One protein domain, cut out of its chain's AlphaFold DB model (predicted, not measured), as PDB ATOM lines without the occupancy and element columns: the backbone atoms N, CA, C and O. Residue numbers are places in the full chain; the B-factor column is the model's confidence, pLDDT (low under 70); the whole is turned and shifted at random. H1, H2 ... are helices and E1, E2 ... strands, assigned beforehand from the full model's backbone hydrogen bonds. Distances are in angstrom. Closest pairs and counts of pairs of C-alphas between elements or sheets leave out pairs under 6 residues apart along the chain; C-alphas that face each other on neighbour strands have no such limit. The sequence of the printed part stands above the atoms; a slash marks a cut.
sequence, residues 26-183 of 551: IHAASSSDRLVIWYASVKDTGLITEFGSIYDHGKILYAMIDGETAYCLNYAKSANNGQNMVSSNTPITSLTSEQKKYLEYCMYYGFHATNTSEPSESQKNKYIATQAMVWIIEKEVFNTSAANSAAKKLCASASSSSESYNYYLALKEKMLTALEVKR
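AT A GLANCE: This is residues 26 to 183 of the 551 residues of an uncharacterized protein of Lachnospiraceae bacterium (UniProt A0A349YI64). H2 lies in the middle, with a small sheet, E2 E3 E4, over one side of it, H3 and H4 on the other side and H1 beside it. E1 and E5 form a two-strand ribbon far from the helices. The 158 printed residues hold five named strands, then four named helices; the class is mixed, and both sheets, E2 - E3 - E4 and E1 - E5, are antiparallel. The whole is compact, radius of gyration of the C-alphas 15.0 A, spanning 40 by 38 by 29 A.

IN THESE COORDINATES: Find C-alpha 32 at (-27.228, -19.654, -21.976), where E1, residues 32 to 34, begins. E2 is 36 to 39, E3 61 to 65, E4 68 to 72 and E5 84 to 88. Then come H1, 97 to 109, 18.6 A; H2, 121 to 138, 25.6 A; H3, 145 to 155, 15.4 A; and H4, 161 to 180, 28.6 A, ending at C-alpha 180, (-40.897, -41.031, -47.819).

HOW THE PARTS SIT: Between E1 and E5, N 85 and O 33 are 2.8 A apart. E1 runs on into E2 at 36 degrees. E2 E3 E4 is a meander, each strand the antiparallel neighbour of the one before: see N 62 and O 38, 2.8 A, and N 65 and O 68, 2.9 A. H2 is on this sheet, making two layers, at a height of 8.4 A, over E3 and E4. It touches H1, closest C-alphas Gln 99 and Ile 137, 5.8 A; H3, Ala 132 and Ala 151, 5.5 A; and H4, Asn 125 and Ser 164, 4.6 A. In H1 to H4 every O i to N i+4 pair is within hydrogen-bond range.

THE WHOLE: The C-alphas of Gly 82 and Arg 183 are farthest apart, 46.5 A. The printed part has no cut. Links E2 to E3, E4 to E5 and H1 to H2 are long. Residues 26 to 31 and 116 have pLDDT under 70.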
ATOM      1  N   ILE A  26     -43.222 -24.589 -24.407       32.25
ATOM      2  CA  ILE A  26     -42.395 -23.747 -25.247       32.25
ATOM      3  C   ILE A  26     -41.186 -23.511 -24.354       32.25
ATOM      4  O   ILE A  26     -41.238 -22.683 -23.447       32.25
ATOM      5  N   HIS A  27     -40.136 -24.315 -24.541       35.97
ATOM      6  CA  HIS A  27     -38.815 -23.967 -24.058       35.97
ATOM      7  C   HIS A  27     -38.530 -22.616 -24.700       35.97
ATOM      8  O   HIS A  27     -38.298 -22.510 -25.905       35.97
ATOM      9  N   ALA A  28     -38.701 -21.559 -23.911       33.88
ATOM     10  CA  ALA A  28     -38.331 -20.226 -24.312       33.88
ATOM     11  C   ALA A  28     -36.829 -20.277 -24.604       33.88
ATOM     12  O   ALA A  28     -36.019 -20.442 -23.696       33.88
ATOM     13  N   ALA A  29     -36.473 -20.182 -25.883       48.50
ATOM     14  CA  ALA A  29     -35.101 -20.024 -26.321       48.50
ATOM     15  C   ALA A  29     -34.552 -18.708 -25.749       48.50
ATOM     16  O   ALA A  29     -34.838 -17.629 -26.262       48.50
ATOM     17  N   SER A  30     -33.861 -18.806 -24.613       53.19
ATOM     18  CA  SER A  30     -32.863 -17.849 -24.112       53.19
ATOM     19  C   SER A  30     -32.126 -18.379 -22.869       53.19
ATOM     20  O   SER A  30     -31.659 -17.593 -22.047       53.19
ATOM     21  N   SER A  31     -31.993 -19.704 -22.707       62.62
ATOM     22  CA  SER A  31     -30.993 -20.250 -21.784       62.62
ATOM     23  C   SER A  31     -29.604 -20.081 -22.409       62.62
ATOM     24  O   SER A  31     -29.413 -20.282 -23.614       62.62
ATOM     25  N   SER A  32     -28.639 -19.639 -21.603       73.31
ATOM     26  CA  SER A  32     -27.228 -19.654 -21.976       73.31
ATOM     27  C   SER A  32     -26.555 -20.831 -21.289       73.31
ATOM     28  O   SER A  32     -26.573 -20.876 -20.059       73.31
ATOM     29  N   ASP A  33     -25.913 -21.707 -22.051       83.56
ATOM     30  CA  ASP A  33     -25.228 -22.875 -21.500       83.56
ATOM     31  C   ASP A  33     -23.803 -23.033 -22.007       83.56
ATOM     32  O   ASP A  33     -23.398 -22.459 -23.022       83.56
ATOM     33  N   ARG A  34     -23.009 -23.793 -21.250       85.44
ATOM     34  CA  ARG A  34     -21.591 -23.994 -21.550       85.44
ATOM     35  C   ARG A  34     -21.403 -25.172 -22.492       85.44
ATOM     36  O   ARG A  34     -21.782 -26.295 -22.177       85.44
ATOM     37  N   LEU A  35     -20.716 -24.917 -23.601       87.94
ATOM     38  CA  LEU A  35     -20.229 -25.951 -24.503       87.94
ATOM     39  C   LEU A  35     -19.143 -26.787 -23.811       87.94
ATOM     40  O   LEU A  35     -18.090 -26.256 -23.450       87.94
ATOM     41  N   VAL A  36     -19.379 -28.091 -23.678       88.56
ATOM     42  CA  VAL A  36     -18.385 -29.070 -23.215       88.56
ATOM     43  C   VAL A  36     -17.963 -29.937 -24.395       88.56
ATOM     44  O   VAL A  36     -18.824 -30.484 -25.080       88.56
ATOM     45  N   ILE A  37     -16.654 -30.059 -24.641       90.00
ATOM     46  CA  ILE A  37     -16.122 -30.856 -25.757       90.00
ATOM     47  C   ILE A  37     -15.087 -31.905 -25.341       90.00
ATOM     48  O   ILE A  37     -14.214 -31.648 -24.514       90.00
ATOM     49  N   TRP A  38     -15.127 -33.048 -26.026       91.62
ATOM     50  CA  TRP A  38     -14.054 -34.046 -26.090       91.62
ATOM     51  C   TRP A  38     -13.681 -34.321 -27.547       91.62
ATOM     52  O   TRP A  38     -14.408 -33.954 -28.470       91.62
ATOM     53  N   TYR A  39     -12.571 -35.021 -27.780       92.38
ATOM     54  CA  TYR A  39     -12.302 -35.580 -29.104       92.38
ATOM     55  C   TYR A  39     -13.134 -36.846 -29.310       92.38
ATOM     56  O   TYR A  39     -12.973 -37.831 -28.588       92.38
ATOM     57  N   ALA A  40     -14.018 -36.818 -30.309       93.62
ATOM     58  CA  ALA A  40     -14.717 -38.012 -30.764       93.62
ATOM     59  C   ALA A  40     -13.778 -38.887 -31.604       93.62
ATOM     60  O   ALA A  40     -13.759 -40.105 -31.454       93.62
ATOM     61  N   SER A  41     -12.997 -38.268 -32.495       95.25
ATOM     62  CA  SER A  41     -12.106 -38.984 -33.403       95.25
ATOM     63  C   SER A  41     -10.717 -39.214 -32.804       95.25
ATOM     64  O   SER A  41     -10.174 -38.388 -32.065       95.25
ATOM     65  N   VAL A  42     -10.097 -40.337 -33.167       94.31
ATOM     66  CA  VAL A  42      -8.733 -40.678 -32.720       94.31
ATOM     67  C   VAL A  42      -7.657 -40.038 -33.602       94.31
ATOM     68  O   VAL A  42      -6.516 -39.872 -33.175       94.31
ATOM     69  N   LYS A  43      -8.037 -39.612 -34.809       93.25
ATOM     70  CA  LYS A  43      -7.195 -38.942 -35.809       93.25
ATOM     71  C   LYS A  43      -7.989 -37.874 -36.566       93.25
ATOM     72  O   LYS A  43      -9.210 -37.782 -36.406       93.25
ATOM     73  N   ASP A  44      -7.289 -37.075 -37.361       92.25
ATOM     74  CA  ASP A  44      -7.899 -36.050 -38.208       92.25
ATOM     75  C   ASP A  44      -8.726 -36.680 -39.333       92.25
ATOM     76  O   ASP A  44      -8.471 -37.816 -39.752       92.25
ATOM     77  N   THR A  45      -9.757 -35.967 -39.791       89.81
ATOM     78  CA  THR A  45     -10.652 -36.489 -40.836       89.81
ATOM     79  C   THR A  45     -10.061 -36.368 -42.236       89.81
ATOM     80  O   THR A  45     -10.493 -37.094 -43.137       89.81
ATOM     81  N   GLY A  46      -9.052 -35.513 -42.415       87.38
ATOM     82  CA  GLY A  46      -8.477 -35.229 -43.716       87.38
ATOM     83  C   GLY A  46      -9.376 -34.317 -44.554       87.38
ATOM     84  O   GLY A  46     -10.407 -33.790 -44.123       87.38
ATOM     85  N   LEU A  47      -8.995 -34.172 -45.821       89.00
ATOM     86  CA  LEU A  47      -9.749 -33.394 -46.794       89.00
ATOM     87  C   LEU A  47     -11.039 -34.111 -47.234       89.00
ATOM     88  O   LEU A  47     -11.000 -35.192 -47.835       89.00
ATOM     89  N   ILE A  48     -12.186 -33.458 -47.029       92.12
ATOM     90  CA  ILE A  48     -13.494 -33.910 -47.528       92.12
ATOM     91  C   ILE A  48     -13.866 -33.106 -48.780       92.12
ATOM     92  O   ILE A  48     -14.627 -32.139 -48.741       92.12
ATOM     93  N   THR A  49     -13.297 -33.508 -49.916       90.12
ATOM     94  CA  THR A  49     -13.481 -32.848 -51.223       90.12
ATOM     95  C   THR A  49     -14.937 -32.799 -51.686       90.12
ATOM     96  O   THR A  49     -15.323 -31.903 -52.428       90.12
ATOM     97  N   GLU A  50     -15.760 -33.749 -51.243       93.00
ATOM     98  CA  GLU A  50     -17.192 -33.838 -51.542       93.00
ATOM     99  C   GLU A  50     -17.992 -32.641 -51.018       93.00
ATOM    100  O   GLU A  50     -19.069 -32.359 -51.529       93.00
ATOM    101  N   PHE A  51     -17.464 -31.921 -50.025       90.62
ATOM    102  CA  PHE A  51     -18.071 -30.699 -49.498       90.62
ATOM    103  C   PHE A  51     -17.588 -29.431 -50.219       90.62
ATOM    104  O   PHE A  51     -17.842 -28.327 -49.742       90.62
ATOM    105  N   GLY A  52     -16.845 -29.568 -51.328       81.88
ATOM    106  CA  GLY A  52     -16.249 -28.444 -52.065       81.88
ATOM    107  C   GLY A  52     -15.165 -27.698 -51.278       81.88
ATOM    108  O   GLY A  52     -14.754 -26.604 -51.658       81.88
ATOM    109  N   SER A  53     -14.719 -28.277 -50.162       71.00
ATOM    110  CA  SER A  53     -13.783 -27.667 -49.229       71.00
ATOM    111  C   SER A  53     -12.341 -27.980 -49.619       71.00
ATOM    112  O   SER A  53     -12.014 -29.127 -49.917       71.00
ATOM    113  N   ILE A  54     -11.474 -26.968 -49.549       71.81
ATOM    114  CA  ILE A  54     -10.006 -27.122 -49.562       71.81
ATOM    115  C   ILE A  54      -9.420 -27.239 -48.145       71.81
ATOM    116  O   ILE A  54      -8.212 -27.368 -47.976       71.81
ATOM    117  N   TYR A  55     -10.275 -27.154 -47.124       74.75
ATOM    118  CA  TYR A  55      -9.904 -27.224 -45.717       74.75
ATOM    119  C   TYR A  55      -9.855 -28.678 -45.240       74.75
ATOM    120  O   TYR A  55     -10.845 -29.404 -45.374       74.75
ATOM    121  N   ASP A  56      -8.718 -29.069 -44.661       79.00
ATOM    122  CA  ASP A  56      -8.570 -30.306 -43.896       79.00
ATOM    123  C   ASP A  56      -9.248 -30.129 -42.537       79.00
ATOM    124  O   ASP A  56      -8.846 -29.292 -41.722       79.00
ATOM    125  N   HIS A  57     -10.320 -30.885 -42.313       76.12
ATOM    126  CA  HIS A  57     -11.004 -30.838 -41.037       76.12
ATOM    127  C   HIS A  57     -10.254 -31.736 -40.053       76.12
ATOM    128  O   HIS A  57     -10.134 -32.947 -40.257       76.12
ATOM    129  N   GLY A  58      -9.742 -31.125 -38.982       85.69
ATOM    130  CA  GLY A  58      -9.062 -31.832 -37.900       85.69
ATOM    131  C   GLY A  58      -9.985 -32.808 -37.163       85.69
ATOM    132  O   GLY A  58     -10.968 -33.325 -37.700       85.69
ATOM    133  N   LYS A  59      -9.689 -33.085 -35.897       90.88
ATOM    134  CA  LYS A  59     -10.511 -34.012 -35.109       90.88
ATOM    135  C   LYS A  59     -11.971 -33.563 -34.966       90.88
ATOM    136  O   LYS A  59     -12.254 -32.395 -34.705       90.88
ATOM    137  N   ILE A  60     -12.891 -34.525 -35.049       93.69
ATOM    138  CA  ILE A  60     -14.315 -34.310 -34.766       93.69
ATOM    139  C   ILE A  60     -14.490 -34.136 -33.256       93.69
ATOM    140  O   ILE A  60     -14.003 -34.953 -32.467       93.69
ATOM    141  N   LEU A  61     -15.203 -33.082 -32.863       92.50
ATOM    142  CA  LEU A  61     -15.492 -32.761 -31.470       92.50
ATOM    143  C   LEU A  61     -16.797 -33.434 -31.040       92.50
ATOM    144  O   LEU A  61     -17.824 -33.228 -31.681       92.50
ATOM    145  N   TYR A  62     -16.752 -34.209 -29.959       94.19
ATOM    146  CA  TYR A  62     -17.940 -34.650 -29.234       94.19
ATOM    147  C   TYR A  62     -18.412 -33.495 -28.361       94.19
ATOM    148  O   TYR A  62     -17.688 -33.134 -27.434       94.19
ATOM    149  N   ALA A  63     -19.572 -32.912 -28.652       93.81
ATOM    150  CA  ALA A  63     -20.079 -31.746 -27.945       93.81
ATOM    151  C   ALA A  63     -21.316 -32.070 -27.102       93.81
ATOM    152  O   ALA A  63     -22.182 -32.849 -27.497       93.81
ATOM    153  N   MET A  64     -21.391 -31.423 -25.942       91.62
ATOM    154  CA  MET A  64     -22.552 -31.406 -25.062       91.62
ATOM    155  C   MET A  64     -22.929 -29.952 -24.764       91.62
ATOM    156  O   MET A  64     -22.048 -29.138 -24.470       91.62
ATOM    157  N   ILE A  65     -24.219 -29.634 -24.836       90.31
ATOM    158  CA  ILE A  65     -24.790 -28.334 -24.461       90.31
ATOM    159  C   ILE A  65     -26.106 -28.613 -23.731       90.31
ATOM    160  O   ILE A  65     -26.869 -29.462 -24.182       90.31
ATOM    161  N   ASP A  66     -26.348 -27.932 -22.607       88.19
ATOM    162  CA  ASP A  66     -27.572 -28.095 -21.798       88.19
ATOM    163  C   ASP A  66     -27.844 -29.565 -21.405       88.19
ATOM    164  O   ASP A  66     -28.948 -30.088 -21.496       88.19
ATOM    165  N   GLY A  67     -26.777 -30.288 -21.045       87.44
ATOM    166  CA  GLY A  67     -26.863 -31.698 -20.649       87.44
ATOM    167  C   GLY A  67     -27.098 -32.692 -21.792       87.44
ATOM    168  O   GLY A  67     -27.073 -33.892 -21.536       87.44
ATOM    169  N   GLU A  68     -27.226 -32.229 -23.037       90.38
ATOM    170  CA  GLU A  68     -27.544 -33.055 -24.204       90.38
ATOM    171  C   GLU A  68     -26.419 -33.077 -25.241       90.38
ATOM    172  O   GLU A  68     -25.693 -32.097 -25.424       90.38
ATOM    173  N   THR A  69     -26.300 -34.182 -25.983       93.25
ATOM    174  CA  THR A  69     -25.421 -34.234 -27.161       93.25
ATOM    175  C   THR A  69     -25.809 -33.153 -28.163       93.25
ATOM    176  O   THR A  69     -26.956 -33.102 -28.620       93.25
ATOM    177  N   ALA A  70     -24.831 -32.345 -28.551       94.81
ATOM    178  CA  ALA A  70     -24.955 -31.313 -29.565       94.81
ATOM    179  C   ALA A  70     -23.992 -31.614 -30.717       94.81
ATOM    180  O   ALA A  70     -22.913 -32.147 -30.500       94.81
ATOM    181  N   TYR A  71     -24.369 -31.255 -31.937       96.75
ATOM    182  CA  TYR A  71     -23.609 -31.525 -33.151       96.75
ATOM    183  C   TYR A  71     -23.228 -30.231 -33.840       96.75
ATOM    184  O   TYR A  71     -24.045 -29.326 -33.973       96.75
ATOM    185  N   CYS A  72     -22.004 -30.163 -34.333       95.00
ATOM    186  CA  CYS A  72     -21.516 -29.077 -35.158       95.00
ATOM    187  C   CYS A  72     -22.390 -28.916 -36.410       95.00
ATOM    188  O   CYS A  72     -22.477 -29.835 -37.221       95.00
ATOM    189  N   LEU A  73     -22.999 -27.750 -36.618       94.69
ATOM    190  CA  LEU A  73     -23.831 -27.494 -37.794       94.69
ATOM    191  C   LEU A  73     -22.986 -27.098 -39.010       94.69
ATOM    192  O   LEU A  73     -23.242 -27.554 -40.118       94.69
ATOM    193  N   ASN A  74     -21.952 -26.276 -38.812       91.62
ATOM    194  CA  ASN A  74     -21.159 -25.721 -39.909       91.62
ATOM    195  C   ASN A  74     -19.850 -26.472 -40.117       91.62
ATOM    196  O   ASN A  74     -18.909 -26.320 -39.334       91.62
ATOM    197  N   TYR A  75     -19.741 -27.210 -41.219       89.56
ATOM    198  CA  TYR A  75     -18.461 -27.803 -41.592       89.56
ATOM    199  C   TYR A  75     -17.396 -26.714 -41.835       89.56
ATOM    200  O   TYR A  75     -17.683 -25.683 -42.445       89.56
ATOM    201  N   ALA A  76     -16.163 -26.973 -41.387       84.50
ATOM    202  CA  ALA A  76     -14.990 -26.090 -41.501       84.50
ATOM    203  C   ALA A  76     -15.006 -24.789 -40.667       84.50
ATOM    204  O   ALA A  76     -14.148 -23.930 -40.866       84.50
ATOM    205  N   LYS A  77     -15.911 -24.653 -39.689       87.88
ATOM    206  CA  LYS A  77     -15.823 -23.602 -38.661       87.88
ATOM    207  C   LYS A  77     -15.335 -24.166 -37.326       87.88
ATOM    208  O   LYS A  77     -15.556 -25.331 -37.011       87.88
ATOM    209  N   SER A  78     -14.650 -23.337 -36.543       85.50
ATOM    210  CA  SER A  78     -14.066 -23.749 -35.261       85.50
ATOM    211  C   SER A  78     -15.078 -23.669 -34.110       85.50
ATOM    212  O   SER A  78     -16.027 -22.887 -34.160       85.50
ATOM    213  N   ALA A  79     -14.841 -24.431 -33.040       86.56
ATOM    214  CA  ALA A  79     -15.428 -24.220 -31.714       86.56
ATOM    215  C   ALA A  79     -14.353 -24.384 -30.639       86.56
ATOM    216  O   ALA A  79     -13.396 -25.132 -30.833       86.56
ATOM    217  N   ASN A  80     -14.542 -23.707 -29.507       85.25
ATOM    218  CA  ASN A  80     -13.642 -23.757 -28.360       85.25
ATOM    219  C   ASN A  80     -14.395 -24.266 -27.129       85.25
ATOM    220  O   ASN A  80     -15.540 -23.885 -26.893       85.25
ATOM    221  N   ASN A  81     -13.733 -25.085 -26.310       85.00
ATOM    222  CA  ASN A  81     -14.327 -25.571 -25.068       85.00
ATOM    223  C   ASN A  81     -14.726 -24.409 -24.145       85.00
ATOM    224  O   ASN A  81     -14.004 -23.418 -24.033       85.00
ATOM    225  N   GLY A  82     -15.850 -24.556 -23.451       82.69
ATOM    226  CA  GLY A  82     -16.325 -23.603 -22.454       82.69
ATOM    227  C   GLY A  82     -16.974 -22.337 -23.016       82.69
ATOM    228  O   GLY A  82     -17.246 -21.435 -22.225       82.69
ATOM    229  N   GLN A  83     -17.222 -22.255 -24.330       86.50
ATOM    230  CA  GLN A  83     -17.997 -21.170 -24.938       86.50
ATOM    231  C   GLN A  83     -19.414 -21.118 -24.352       86.50
ATOM    232  O   GLN A  83     -20.065 -22.151 -24.211       86.50
ATOM    233  N   ASN A  84     -19.888 -19.910 -24.034       89.62
ATOM    234  CA  ASN A  84     -21.287 -19.686 -23.679       89.62
ATOM    235  C   ASN A  84     -22.109 -19.640 -24.965       89.62
ATOM    236  O   ASN A  84     -21.834 -18.817 -25.840       89.62
ATOM    237  N   MET A  85     -23.103 -20.512 -25.059       90.00
ATOM    238  CA  MET A  85     -23.950 -20.691 -26.229       90.00
ATOM    239  C   MET A  85     -25.380 -20.276 -25.893       90.00
ATOM    240  O   MET A  85     -25.869 -20.594 -24.813       90.00
ATOM    241  N   VAL A  86     -26.051 -19.581 -26.809       90.75
ATOM    242  CA  VAL A  86     -27.467 -19.200 -26.692       90.75
ATOM    243  C   VAL A  86     -28.319 -20.046 -27.631       90.75
ATOM    244  O   VAL A  86     -27.944 -20.242 -28.792       90.75
ATOM    245  N   SER A  87     -29.443 -20.553 -27.123       91.12
ATOM    246  CA  SER A  87     -30.390 -21.377 -27.878       91.12
ATOM    247  C   SER A  87     -31.330 -20.547 -28.762       91.12
ATOM    248  O   SER A  87     -31.641 -19.393 -28.473       91.12
ATOM    249  N   SER A  88     -31.793 -21.153 -29.855       88.69
ATOM    250  CA  SER A  88     -32.775 -20.619 -30.801       88.69
ATOM    251  C   SER A  88     -33.493 -21.761 -31.524       88.69
ATOM    252  O   SER A  88     -32.899 -22.796 -31.813       88.69
ATOM    253  N   ASN A  89     -34.752 -21.549 -31.912       86.62
ATOM    254  CA  ASN A  89     -35.492 -22.474 -32.787       86.62
ATOM    255  C   ASN A  89     -35.188 -22.242 -34.277       86.62
ATOM    256  O   ASN A  89     -35.769 -22.875 -35.154       86.62
ATOM    257  N   THR A  90     -34.326 -21.278 -34.599       85.62
ATOM    258  CA  THR A  90     -33.911 -20.962 -35.970       85.62
ATOM    259  C   THR A  90     -32.398 -20.768 -36.012       85.62
ATOM    260  O   THR A  90     -31.880 -19.987 -35.209       85.62
ATOM    261  N   PRO A  91     -31.688 -21.441 -36.934       89.94
ATOM    262  CA  PRO A  91     -30.255 -21.244 -37.091       89.94
ATOM    263  C   PRO A  91     -29.967 -19.889 -37.742       89.94
ATOM    264  O   PRO A  91     -30.751 -19.393 -38.554       89.94
ATOM    265  N   ILE A  92     -28.807 -19.321 -37.430       89.50
ATOM    266  CA  ILE A  92     -28.213 -18.199 -38.165       89.50
ATOM    267  C   ILE A  92     -27.767 -18.678 -39.555       89.50
ATOM    268  O   ILE A  92     -27.853 -17.944 -40.539       89.50
ATOM    269  N   THR A  93     -27.306 -19.926 -39.650       90.12
ATOM    270  CA  THR A  93     -26.972 -20.601 -40.901       90.12
ATOM    271  C   THR A  93     -28.199 -20.678 -41.792       90.12
ATOM    272  O   THR A  93     -29.245 -21.200 -41.405       90.12
ATOM    273  N   SER A  94     -28.051 -20.183 -43.019       91.50
ATOM    274  CA  SER A  94     -29.098 -20.257 -44.030       91.50
ATOM    275  C   SER A  94     -29.300 -21.708 -44.462       91.50
ATOM    276  O   SER A  94     -28.508 -22.236 -45.236       91.50
ATOM    277  N   LEU A  95     -30.367 -22.332 -43.963       93.38
ATOM    278  CA  LEU A  95     -30.795 -23.677 -44.340       93.38
ATOM    279  C   LEU A  95     -32.127 -23.631 -45.085       93.38
ATOM    280  O   LEU A  95     -33.067 -22.948 -44.655       93.38
ATOM    281  N   THR A  96     -32.235 -24.415 -46.151       95.00
ATOM    282  CA  THR A  96     -33.498 -24.663 -46.845       95.00
ATOM    283  C   THR A  96     -34.479 -25.419 -45.944       95.00
ATOM    284  O   THR A  96     -34.103 -26.072 -44.965       95.00
ATOM    285  N   SER A  97     -35.771 -25.361 -46.274       92.12
ATOM    286  CA  SER A  97     -36.801 -26.117 -45.547       92.12
ATOM    287  C   SER A  97     -36.559 -27.630 -45.594       92.12
ATOM    288  O   SER A  97     -36.870 -28.333 -44.636       92.12
ATOM    289  N   GLU A  98     -35.982 -28.134 -46.688       93.44
ATOM    290  CA  GLU A  98     -35.633 -29.546 -46.838       93.44
ATOM    291  C   GLU A  98     -34.481 -29.944 -45.908       93.44
ATOM    292  O   GLU A  98     -34.593 -30.939 -45.194       93.44
ATOM    293  N   GLN A  99     -33.424 -29.130 -45.822       95.12
ATOM    294  CA  GLN A  99     -32.326 -29.366 -44.881       95.12
ATOM    295  C   GLN A  99     -32.804 -29.360 -43.430       95.12
ATOM    296  O   GLN A  99     -32.431 -30.245 -42.666       95.12
ATOM    297  N   LYS A 100     -33.663 -28.405 -43.048       93.19
ATOM    298  CA  LYS A 100     -34.248 -28.354 -41.697       93.19
ATOM    299  C   LYS A 100     -35.018 -29.635 -41.379       93.19
ATOM    300  O   LYS A 100     -34.749 -30.264 -40.362       93.19
ATOM    301  N   LYS A 101     -35.867 -30.087 -42.307       92.88
ATOM    302  CA  LYS A 101     -36.592 -31.356 -42.179       92.88
ATOM    303  C   LYS A 101     -35.641 -32.551 -42.054       92.88
ATOM    304  O   LYS A 101     -35.846 -33.428 -41.223       92.88
ATOM    305  N   TYR A 102     -34.584 -32.620 -42.861       95.50
ATOM    306  CA  TYR A 102     -33.605 -33.703 -42.750       95.50
ATOM    307  C   TYR A 102     -32.838 -33.662 -41.430       95.50
ATOM    308  O   TYR A 102     -32.567 -34.720 -40.869       95.50
ATOM    309  N   LEU A 103     -32.540 -32.476 -40.898       96.06
ATOM    310  CA  LEU A 103     -31.921 -32.326 -39.584       96.06
ATOM    311  C   LEU A 103     -32.847 -32.784 -38.455       96.06
ATOM    312  O   LEU A 103     -32.378 -33.487 -37.569       96.06
ATOM    313  N   GLU A 104     -34.147 -32.483 -38.509       94.81
ATOM    314  CA  GLU A 104     -35.137 -32.995 -37.544       94.81
ATOM    315  C   GLU A 104     -35.147 -34.527 -37.508       94.81
ATOM    316  O   GLU A 104     -35.037 -35.143 -36.448       94.81
ATOM    317  N   TYR A 105     -35.183 -35.163 -38.680       95.06
ATOM    318  CA  TYR A 105     -35.112 -36.620 -38.795       95.06
ATOM    319  C   TYR A 105     -33.739 -37.176 -38.384       95.06
ATOM    320  O   TYR A 105     -33.662 -38.255 -37.794       95.06
ATOM    321  N   CYS A 106     -32.653 -36.451 -38.663       96.50
ATOM    322  CA  CYS A 106     -31.305 -36.824 -38.245       96.50
ATOM    323  C   CYS A 106     -31.165 -36.795 -36.725       96.50
ATOM    324  O   CYS A 106     -30.611 -37.737 -36.167       96.50
ATOM    325  N   MET A 107     -31.694 -35.770 -36.056       95.75
ATOM    326  CA  MET A 107     -31.668 -35.673 -34.597       95.75
ATOM    327  C   MET A 107     -32.615 -36.678 -33.940       95.75
ATOM    328  O   MET A 107     -32.275 -37.237 -32.902       95.75
ATOM    329  N   TYR A 108     -33.757 -36.983 -34.566       95.12
ATOM    330  CA  TYR A 108     -34.686 -37.990 -34.050       95.12
ATOM    331  C   TYR A 108     -34.106 -39.415 -34.068       95.12
ATOM    332  O   TYR A 108     -34.249 -40.166 -33.104       95.12
ATOM    333  N   TYR A 109     -33.463 -39.817 -35.170       95.00
ATOM    334  CA  TYR A 109     -32.932 -41.180 -35.329       95.00
ATOM    335  C   TYR A 109     -31.456 -41.338 -34.957       95.00
ATOM    336  O   TYR A 109     -30.991 -42.474 -34.798       95.00
ATOM    337  N   GLY A 110     -30.722 -40.229 -34.917       95.62
ATOM    338  CA  GLY A 110     -29.290 -40.177 -34.677       95.62
ATOM    339  C   GLY A 110     -28.921 -40.523 -33.246       95.62
ATOM    340  O   GLY A 110     -29.757 -40.826 -32.395       95.62
ATOM    341  N   PHE A 111     -27.621 -40.517 -32.984       96.19
ATOM    342  CA  PHE A 111     -27.132 -40.795 -31.650       96.19
ATOM    343  C   PHE A 111     -27.504 -39.642 -30.719       96.19
ATOM    344  O   PHE A 111     -27.334 -38.473 -31.063       96.19
ATOM    345  N   HIS A 112     -27.983 -39.984 -29.533       93.94
ATOM    346  CA  HIS A 112     -28.364 -39.022 -28.518       93.94
ATOM    347  C   HIS A 112     -28.002 -39.560 -27.135       93.94
ATOM    348  O   HIS A 112     -28.153 -40.760 -26.872       93.94
ATOM    349  N   ALA A 113     -27.495 -38.686 -26.269       91.56
ATOM    350  CA  ALA A 113     -27.183 -39.001 -24.882       91.56
ATOM    351  C   ALA A 113     -27.307 -37.759 -23.987       91.56
ATOM    352  O   ALA A 113     -26.963 -36.658 -24.405       91.56
ATOM    353  N   THR A 114     -27.704 -37.996 -22.736       88.88
ATOM    354  CA  THR A 114     -28.000 -36.982 -21.709       88.88
ATOM    355  C   THR A 114     -26.938 -36.935 -20.589       88.88
ATOM    356  O   THR A 114     -27.200 -36.503 -19.468       88.88
ATOM    357  N   ASN A 115     -25.736 -37.484 -20.823       76.38
ATOM    358  CA  ASN A 115     -24.694 -37.642 -19.795       76.38
ATOM    359  C   ASN A 115     -23.491 -36.731 -20.073       76.38
ATOM    360  O   ASN A 115     -22.903 -36.801 -21.146       76.38
ATOM    361  N   THR A 116     -23.070 -35.945 -19.079       68.38
ATOM    362  CA  THR A 116     -21.937 -35.004 -19.146       68.38
ATOM    363  C   THR A 116     -20.567 -35.635 -18.864       68.38
ATOM    364  O   THR A 116     -19.589 -34.919 -18.648       68.38
ATOM    365  N   SER A 117     -20.482 -36.963 -18.806       81.31
ATOM    366  CA  SER A 117     -19.227 -37.702 -18.624       81.31
ATOM    367  C   SER A 117     -18.534 -37.948 -19.967       81.31
ATOM    368  O   SER A 117     -19.182 -37.912 -21.012       81.31
ATOM    369  N   GLU A 118     -17.230 -38.248 -19.950       84.44
ATOM    370  CA  GLU A 118     -16.516 -38.587 -21.185       84.44
ATOM    371  C   GLU A 118     -17.183 -39.794 -21.883       84.44
ATOM    372  O   GLU A 118     -17.421 -40.823 -21.240       84.44
ATOM    373  N   PRO A 119     -17.508 -39.697 -23.187       91.31
ATOM    374  CA  PRO A 119     -18.198 -40.762 -23.907       91.31
ATOM    375  C   PRO A 119     -17.311 -41.996 -24.098       91.31
ATOM    376  O   PRO A 119     -16.114 -41.899 -24.363       91.31
ATOM    377  N   SER A 120     -17.922 -43.178 -24.056       93.56
ATOM    378  CA  SER A 120     -17.258 -44.426 -24.451       93.56
ATOM    379  C   SER A 120     -16.904 -44.440 -25.943       93.56
ATOM    380  O   SER A 120     -17.523 -43.749 -26.753       93.56
ATOM    381  N   GLU A 121     -15.969 -45.303 -26.344       94.00
ATOM    382  CA  GLU A 121     -15.566 -45.436 -27.752       94.00
ATOM    383  C   GLU A 121     -16.737 -45.792 -28.687       94.00
ATOM    384  O   GLU A 121     -16.863 -45.212 -29.763       94.00
ATOM    385  N   SER A 122     -17.675 -46.646 -28.259       94.56
ATOM    386  CA  SER A 122     -18.879 -46.941 -29.058       94.56
ATOM    387  C   SER A 122     -19.801 -45.719 -29.193       94.56
ATOM    388  O   SER A 122     -20.371 -45.480 -30.260       94.56
ATOM    389  N   GLN A 123     -19.937 -44.897 -28.145       95.50
ATOM    390  CA  GLN A 123     -20.696 -43.642 -28.225       95.50
ATOM    391  C   GLN A 123     -20.012 -42.638 -29.158       95.50
ATOM    392  O   GLN A 123     -20.695 -42.030 -29.979       95.50
ATOM    393  N   LYS A 124     -18.678 -42.516 -29.100       96.81
ATOM    394  CA  LYS A 124     -17.897 -41.688 -30.032       96.81
ATOM    395  C   LYS A 124     -18.090 -42.145 -31.485       96.81
ATOM    396  O   LYS A 124     -18.337 -41.304 -32.345       96.81
ATOM    397  N   ASN A 125     -18.093 -43.455 -31.756       97.81
ATOM    398  CA  ASN A 125     -18.344 -44.005 -33.097       97.81
ATOM    399  C   ASN A 125     -19.743 -43.626 -33.629       97.81
ATOM    400  O   ASN A 125     -19.878 -43.166 -34.762       97.81
ATOM    401  N   LYS A 126     -20.797 -43.759 -32.812       98.00
ATOM    402  CA  LYS A 126     -22.176 -43.382 -33.198       98.00
ATOM    403  C   LYS A 126     -22.354 -41.866 -33.337       98.00
ATOM    404  O   LYS A 126     -23.082 -41.401 -34.220       98.00
ATOM    405  N   TYR A 127     -21.668 -41.097 -32.495       97.62
ATOM    406  CA  TYR A 127     -21.633 -39.642 -32.574       97.62
ATOM    407  C   TYR A 127     -20.984 -39.179 -33.883       97.62
ATOM    408  O   TYR A 127     -21.589 -38.391 -34.599       97.62
ATOM    409  N   ILE A 128     -19.811 -39.708 -34.257       98.19
ATOM    410  CA  ILE A 128     -19.133 -39.358 -35.523       98.19
ATOM    411  C   ILE A 128     -20.046 -39.618 -36.721       98.19
ATOM    412  O   ILE A 128     -20.150 -38.785 -37.619       98.19
ATOM    413  N   ALA A 129     -20.744 -40.751 -36.724       98.44
ATOM    414  CA  ALA A 129     -21.693 -41.097 -37.770       98.44
ATOM    415  C   ALA A 129     -22.870 -40.107 -37.870       98.44
ATOM    416  O   ALA A 129     -23.271 -39.724 -38.970       98.44
ATOM    417  N   THR A 130     -23.397 -39.663 -36.727       98.44
ATOM    418  CA  THR A 130     -24.481 -38.668 -36.662       98.44
ATOM    419  C   THR A 130     -23.978 -37.281 -37.070       98.44
ATOM    420  O   THR A 130     -24.606 -36.614 -37.886       98.44
ATOM    421  N   GLN A 131     -22.786 -36.889 -36.617       97.94
ATOM    422  CA  GLN A 131     -22.119 -35.651 -37.012       97.94
ATOM    423  C   GLN A 131     -21.860 -35.591 -38.523       97.94
ATOM    424  O   GLN A 131     -22.068 -34.555 -39.157       97.94
ATOM    425  N   ALA A 132     -21.430 -36.707 -39.116       97.75
ATOM    426  CA  ALA A 132     -21.248 -36.805 -40.555       97.75
ATOM    427  C   ALA A 132     -22.566 -36.566 -41.302       97.75
ATOM    428  O   ALA A 132     -22.574 -35.838 -42.293       97.75
ATOM    429  N   MET A 133     -23.677 -37.119 -40.804       98.56
ATOM    430  CA  MET A 133     -25.005 -36.886 -41.369       98.56
ATOM    431  C   MET A 133     -25.417 -35.406 -41.284       98.56
ATOM    432  O   MET A 133     -25.883 -34.861 -42.281       98.56
ATOM    433  N   VAL A 134     -25.180 -34.736 -40.149       98.06
ATOM    434  CA  VAL A 134     -25.466 -33.296 -39.979       98.06
ATOM    435  C   VAL A 134     -24.743 -32.455 -41.033       98.06
ATOM    436  O   VAL A 134     -25.380 -31.649 -41.710       98.06
ATOM    437  N   TRP A 135     -23.444 -32.679 -41.244       96.69
ATOM    438  CA  TRP A 135     -22.687 -31.945 -42.266       96.69
ATOM    439  C   TRP A 135     -23.088 -32.308 -43.694       96.69
ATOM    440  O   TRP A 135     -23.140 -31.440 -44.554       96.69
ATOM    441  N   ILE A 136     -23.423 -33.570 -43.958       97.62
ATOM    442  CA  ILE A 136     -23.950 -34.000 -45.260       97.62
ATOM    443  C   ILE A 136     -25.250 -33.271 -45.612       97.62
ATOM    444  O   ILE A 136     -25.458 -32.915 -46.773       97.62
ATOM    445  N   ILE A 137     -26.113 -33.047 -44.620       97.62
ATOM    446  CA  ILE A 137     -27.355 -32.294 -44.789       97.62
ATOM    447  C   ILE A 137     -27.054 -30.804 -44.970       97.62
ATOM    448  O   ILE A 137     -27.568 -30.198 -45.907       97.62
ATOM    449  N   GLU A 138     -26.189 -30.215 -44.138       95.56
ATOM    450  CA  GLU A 138     -25.779 -28.807 -44.276       95.56
ATOM    451  C   GLU A 138     -25.127 -28.518 -45.636       95.56
ATOM    452  O   GLU A 138     -25.344 -27.451 -46.203       95.56
ATOM    453  N   LYS A 139     -24.403 -29.484 -46.206       94.62
ATOM    454  CA  LYS A 139     -23.789 -29.382 -47.536       94.62
ATOM    455  C   LYS A 139     -24.699 -29.763 -48.698       94.62
ATOM    456  O   LYS A 139     -24.219 -29.813 -49.822       94.62
ATOM    457  N   GLU A 140     -25.979 -30.034 -48.445       95.12
ATOM    458  CA  GLU A 140     -26.983 -30.343 -49.478       95.12
ATOM    459  C   GLU A 140     -26.633 -31.560 -50.349       95.12
ATOM    460  O   GLU A 140     -27.078 -31.689 -51.487       95.12
ATOM    461  N   VAL A 141     -25.854 -32.500 -49.808       95.25
ATOM    462  CA  VAL A 141     -25.451 -33.721 -50.524       95.25
ATOM    463  C   VAL A 141     -26.168 -34.968 -50.009       95.25
ATOM    464  O   VAL A 141     -25.837 -36.074 -50.438       95.25
ATOM    465  N   PHE A 142     -27.152 -34.839 -49.110       96.50
ATOM    466  CA  PHE A 142     -27.894 -35.977 -48.554       96.50
ATOM    467  C   PHE A 142     -28.466 -36.896 -49.647       96.50
ATOM    468  O   PHE A 142     -28.950 -36.460 -50.685       96.50
ATOM    469  N   ASN A 143     -28.383 -38.206 -49.403       93.62
ATOM    470  CA  ASN A 143     -28.793 -39.265 -50.328       93.62
ATOM    471  C   ASN A 143     -28.079 -39.303 -51.701       93.62
ATOM    472  O   ASN A 143     -28.531 -39.988 -52.613       93.62
ATOM    473  N   THR A 144     -26.921 -38.656 -51.842       95.25
ATOM    474  CA  THR A 144     -26.075 -38.765 -53.045       95.25
ATOM    475  C   THR A 144     -24.926 -39.768 -52.865       95.25
ATOM    476  O   THR A 144     -24.621 -40.222 -51.756       95.25
ATOM    477  N   SER A 145     -24.237 -40.109 -53.959       92.62
ATOM    478  CA  SER A 145     -22.972 -40.855 -53.902       92.62
ATOM    479  C   SER A 145     -21.874 -40.065 -53.173       92.62
ATOM    480  O   SER A 145     -21.101 -40.659 -52.417       92.62
ATOM    481  N   ALA A 146     -21.858 -38.735 -53.328       95.00
ATOM    482  CA  ALA A 146     -20.946 -37.836 -52.626       95.00
ATOM    483  C   ALA A 146     -21.149 -37.897 -51.103       95.00
ATOM    484  O   ALA A 146     -20.169 -38.007 -50.371       95.00
ATOM    485  N   ALA A 147     -22.395 -37.952 -50.617       96.12
ATOM    486  CA  ALA A 147     -22.670 -38.139 -49.188       96.12
ATOM    487  C   ALA A 147     -22.075 -39.433 -48.630       96.12
ATOM    488  O   ALA A 147     -21.442 -39.414 -47.580       96.12
ATOM    489  N   ASN A 148     -22.243 -40.561 -49.325       95.06
ATOM    490  CA  ASN A 148     -21.690 -41.832 -48.851       95.06
ATOM    491  C   ASN A 148     -20.151 -41.797 -48.808       95.06
ATOM    492  O   ASN A 148     -19.550 -42.312 -47.865       95.06
ATOM    493  N   SER A 149     -19.515 -41.168 -49.801       95.44
ATOM    494  CA  SER A 149     -18.058 -40.994 -49.832       95.44
ATOM    495  C   SER A 149     -17.567 -40.088 -48.695       95.44
ATOM    496  O   SER A 149     -16.672 -40.479 -47.942       95.44
ATOM    497  N   ALA A 150     -18.217 -38.936 -48.491       95.69
ATOM    498  CA  ALA A 150     -17.932 -38.018 -47.390       95.69
ATOM    499  C   ALA A 150     -18.109 -38.696 -46.022       95.69
ATOM    500  O   ALA A 150     -17.201 -38.668 -45.191       95.69
ATOM    501  N   ALA A 151     -19.235 -39.383 -45.807       97.31
ATOM    502  CA  ALA A 151     -19.511 -40.118 -44.577       97.31
ATOM    503  C   ALA A 151     -18.451 -41.181 -44.297       97.31
ATOM    504  O   ALA A 151     -18.010 -41.314 -43.158       97.31
ATOM    505  N   LYS A 152     -18.014 -41.924 -45.322       96.88
ATOM    506  CA  LYS A 152     -16.979 -42.951 -45.175       96.88
ATOM    507  C   LYS A 152     -15.648 -42.348 -44.729       96.88
ATOM    508  O   LYS A 152     -15.015 -42.907 -43.837       96.88
ATOM    509  N   LYS A 153     -15.244 -41.213 -45.307       95.69
ATOM    510  CA  LYS A 153     -14.025 -40.484 -44.914       95.69
ATOM    511  C   LYS A 153     -14.123 -39.944 -43.486       95.69
ATOM    512  O   LYS A 153     -13.233 -40.192 -42.681       95.69
ATOM    513  N   LEU A 154     -15.240 -39.309 -43.133       96.44
ATOM    514  CA  LEU A 154     -15.486 -38.800 -41.780       96.44
ATOM    515  C   LEU A 154     -15.495 -39.930 -40.737       96.44
ATOM    516  O   LEU A 154     -14.800 -39.848 -39.726       96.44
ATOM    517  N   CYS A 155     -16.201 -41.030 -41.012       97.69
ATOM    518  CA  CYS A 155     -16.242 -42.215 -40.150       97.69
ATOM    519  C   CYS A 155     -14.886 -42.928 -40.053       97.69
ATOM    520  O   CYS A 155     -14.621 -43.597 -39.058       97.69
ATOM    521  N   ALA A 156     -13.994 -42.777 -41.039       97.06
ATOM    522  CA  ALA A 156     -12.653 -43.356 -40.979       97.06
ATOM    523  C   ALA A 156     -11.791 -42.760 -39.854       97.06
ATOM    524  O   ALA A 156     -10.807 -43.387 -39.465       97.06
ATOM    525  N   SER A 157     -12.160 -41.588 -39.323       96.31
ATOM    526  CA  SER A 157     -11.505 -40.943 -38.176       96.31
ATOM    527  C   SER A 157     -11.856 -41.575 -36.816       96.31
ATOM    528  O   SER A 157     -11.165 -41.328 -35.823       96.31
ATOM    529  N   ALA A 158     -12.908 -42.399 -36.772       97.19
ATOM    530  CA  ALA A 158     -13.386 -43.090 -35.580       97.19
ATOM    531  C   ALA A 158     -12.428 -44.209 -35.135       97.19
ATOM    532  O   ALA A 158     -11.675 -44.747 -35.953       97.19
ATOM    533  N   SER A 159     -12.482 -44.599 -33.857       95.94
ATOM    534  CA  SER A 159     -11.685 -45.724 -33.342       95.94
ATOM    535  C   SER A 159     -12.091 -47.054 -33.983       95.94
ATOM    536  O   SER A 159     -11.232 -47.889 -34.260       95.94
ATOM    537  N   SER A 160     -13.378 -47.215 -34.321       97.62
ATOM    538  CA  SER A 160     -13.872 -48.269 -35.214       97.62
ATOM    539  C   SER A 160     -14.583 -47.666 -36.422       97.62
ATOM    540  O   SER A 160     -15.770 -47.328 -36.384       97.62
ATOM    541  N   SER A 161     -13.858 -47.562 -37.537       96.56
ATOM    542  CA  SER A 161     -14.398 -47.000 -38.781       96.56
ATOM    543  C   SER A 161     -15.612 -47.775 -39.303       96.56
ATOM    544  O   SER A 161     -16.563 -47.173 -39.804       96.56
ATOM    545  N   SER A 162     -15.605 -49.104 -39.157       97.31
ATOM    546  CA  SER A 162     -16.708 -49.968 -39.588       97.31
ATOM    547  C   SER A 162     -17.956 -49.789 -38.726       97.31
ATOM    548  O   SER A 162     -19.052 -49.702 -39.270       97.31
ATOM    549  N   GLU A 163     -17.814 -49.696 -37.397       97.81
ATOM    550  CA  GLU A 163     -18.955 -49.458 -36.499       97.81
ATOM    551  C   GLU A 163     -19.609 -48.103 -36.798       97.81
ATOM    552  O   GLU A 163     -20.823 -48.033 -36.994       97.81
ATOM    553  N   SER A 164     -18.794 -47.047 -36.910       98.31
ATOM    554  CA  SER A 164     -19.259 -45.694 -37.237       98.31
ATOM    555  C   SER A 164     -19.975 -45.661 -38.591       98.31
ATOM    556  O   SER A 164     -21.107 -45.190 -38.694       98.31
ATOM    557  N   TYR A 165     -19.368 -46.207 -39.649       98.19
ATOM    558  CA  TYR A 165     -19.976 -46.154 -40.980       98.19
ATOM    559  C   TYR A 165     -21.241 -47.021 -41.096       98.19
ATOM    560  O   TYR A 165     -22.216 -46.604 -41.720       98.19
ATOM    561  N   ASN A 166     -21.284 -48.188 -40.443       98.31
ATOM    562  CA  ASN A 166     -22.496 -49.013 -40.393       98.31
ATOM    563  C   ASN A 166     -23.638 -48.304 -39.652       98.31
ATOM    564  O   ASN A 166     -24.789 -48.391 -40.082       98.31
ATOM    565  N   TYR A 167     -23.336 -47.565 -38.577       98.38
ATOM    566  CA  TYR A 167     -24.330 -46.731 -37.903       98.38
ATOM    567  C   TYR A 167     -24.850 -45.620 -38.825       98.38
ATOM    568  O   TYR A 167     -26.059 -45.420 -38.900       98.38
ATOM    569  N   TYR A 168     -23.968 -44.949 -39.577       98.38
ATOM    570  CA  TYR A 168     -24.365 -43.943 -40.570       98.38
ATOM    571  C   TYR A 168     -25.325 -44.525 -41.620       98.38
ATOM    572  O   TYR A 168     -26.358 -43.920 -41.904       98.38
ATOM    573  N   LEU A 169     -25.030 -45.713 -42.162       97.56
ATOM    574  CA  LEU A 169     -25.914 -46.381 -43.124       97.56
ATOM    575  C   LEU A 169     -27.279 -46.707 -42.503       97.56
ATOM    576  O   LEU A 169     -28.309 -46.413 -43.101       97.56
ATOM    577  N   ALA A 170     -27.303 -47.247 -41.281       96.56
ATOM    578  CA  ALA A 170     -28.550 -47.545 -40.579       96.56
ATOM    579  C   ALA A 170     -29.374 -46.279 -40.270       96.56
ATOM    580  O   ALA A 170     -30.600 -46.298 -40.391       96.56
ATOM    581  N   LEU A 171     -28.714 -45.180 -39.892       96.88
ATOM    582  CA  LEU A 171     -29.337 -43.872 -39.692       96.88
ATOM    583  C   LEU A 171     -29.949 -43.354 -41.000       96.88
ATOM    584  O   LEU A 171     -31.129 -43.009 -41.026       96.88
ATOM    585  N   LYS A 172     -29.177 -43.374 -42.093       96.25
ATOM    586  CA  LYS A 172     -29.631 -42.969 -43.429       96.25
ATOM    587  C   LYS A 172     -30.888 -43.730 -43.853       96.25
ATOM    588  O   LYS A 172     -31.861 -43.105 -44.263       96.25
ATOM    589  N   GLU A 173     -30.887 -45.056 -43.722       93.19
ATOM    590  CA  GLU A 173     -32.024 -45.905 -44.103       93.19
ATOM    591  C   GLU A 173     -33.280 -45.613 -43.269       93.19
ATOM    592  O   GLU A 173     -34.381 -45.500 -43.818       93.19
ATOM    593  N   LYS A 174     -33.135 -45.420 -41.949       92.38
ATOM    594  CA  LYS A 174     -34.254 -45.023 -41.076       92.38
ATOM    595  C   LYS A 174     -34.837 -43.675 -41.487       92.38
ATOM    596  O   LYS A 174     -36.056 -43.556 -41.617       92.38
ATOM    597  N   MET A 175     -33.974 -42.689 -41.734       93.62
ATOM    598  CA  MET A 175     -34.392 -41.365 -42.186       93.62
ATOM    599  C   MET A 175     -35.130 -41.446 -43.521       93.62
ATOM    600  O   MET A 175     -36.249 -40.958 -43.612       93.62
ATOM    601  N   LEU A 176     -34.560 -42.101 -44.538       91.69
ATOM    602  CA  LEU A 176     -35.190 -42.233 -45.857       91.69
ATOM    603  C   LEU A 176     -36.561 -42.914 -45.771       91.69
ATOM    604  O   LEU A 176     -37.540 -42.400 -46.314       91.69
ATOM    605  N   THR A 177     -36.655 -44.009 -45.013       88.19
ATOM    606  CA  THR A 177     -37.916 -44.736 -44.797       88.19
ATOM    607  C   THR A 177     -38.991 -43.832 -44.184       88.19
ATOM    608  O   THR A 177     -40.153 -43.857 -44.599       88.19
ATOM    609  N   ALA A 178     -38.614 -43.020 -43.198       89.00
ATOM    610  CA  ALA A 178     -39.533 -42.159 -42.465       89.00
ATOM    611  C   ALA A 178     -39.791 -40.799 -43.142       89.00
ATOM    612  O   ALA A 178     -40.758 -40.124 -42.800       89.00
ATOM    613  N   LEU A 179     -38.961 -40.388 -44.103       89.25
ATOM    614  CA  LEU A 179     -39.172 -39.191 -44.920       89.25
ATOM    615  C   LEU A 179     -40.136 -39.459 -46.077       89.25
ATOM    616  O   LEU A 179     -40.965 -38.603 -46.386       89.25
ATOM    617  N   GLU A 180     -40.039 -40.637 -46.697       85.19
ATOM    618  CA  GLU A 180     -40.897 -41.031 -47.819       85.19
ATOM    619  C   GLU A 180     -42.279 -41.522 -47.347       85.19
ATOM    620  O   GLU A 180     -43.259 -41.373 -48.072       85.19
ATOM    621  N   VAL A 181     -42.363 -42.092 -46.134       83.75
ATOM    622  CA  VAL A 181     -43.576 -42.657 -45.501       83.75
ATOM    623  C   VAL A 181     -44.528 -43.300 -46.510       83.75
ATOM    624  O   VAL A 181     -45.674 -42.875 -46.704       83.75
ATOM    625  N   LYS A 182     -44.072 -44.373 -47.159       91.62
ATOM    626  CA  LYS A 182     -44.960 -45.153 -48.024       91.62
ATOM    627  C   LYS A 182     -46.072 -45.790 -47.201       91.62
ATOM    628  O   LYS A 182     -45.850 -46.379 -46.139       91.62
ATOM    629  N   ARG A 183     -47.289 -45.688 -47.724       94.06
ATOM    630  CA  ARG A 183     -48.485 -46.356 -47.200       94.06
ATOM    631  C   ARG A 183     -48.844 -47.521 -48.104       94.06
ATOM    632  O   ARG A 183     -48.497 -47.466 -49.284       94.06
TER     633      ARG A 183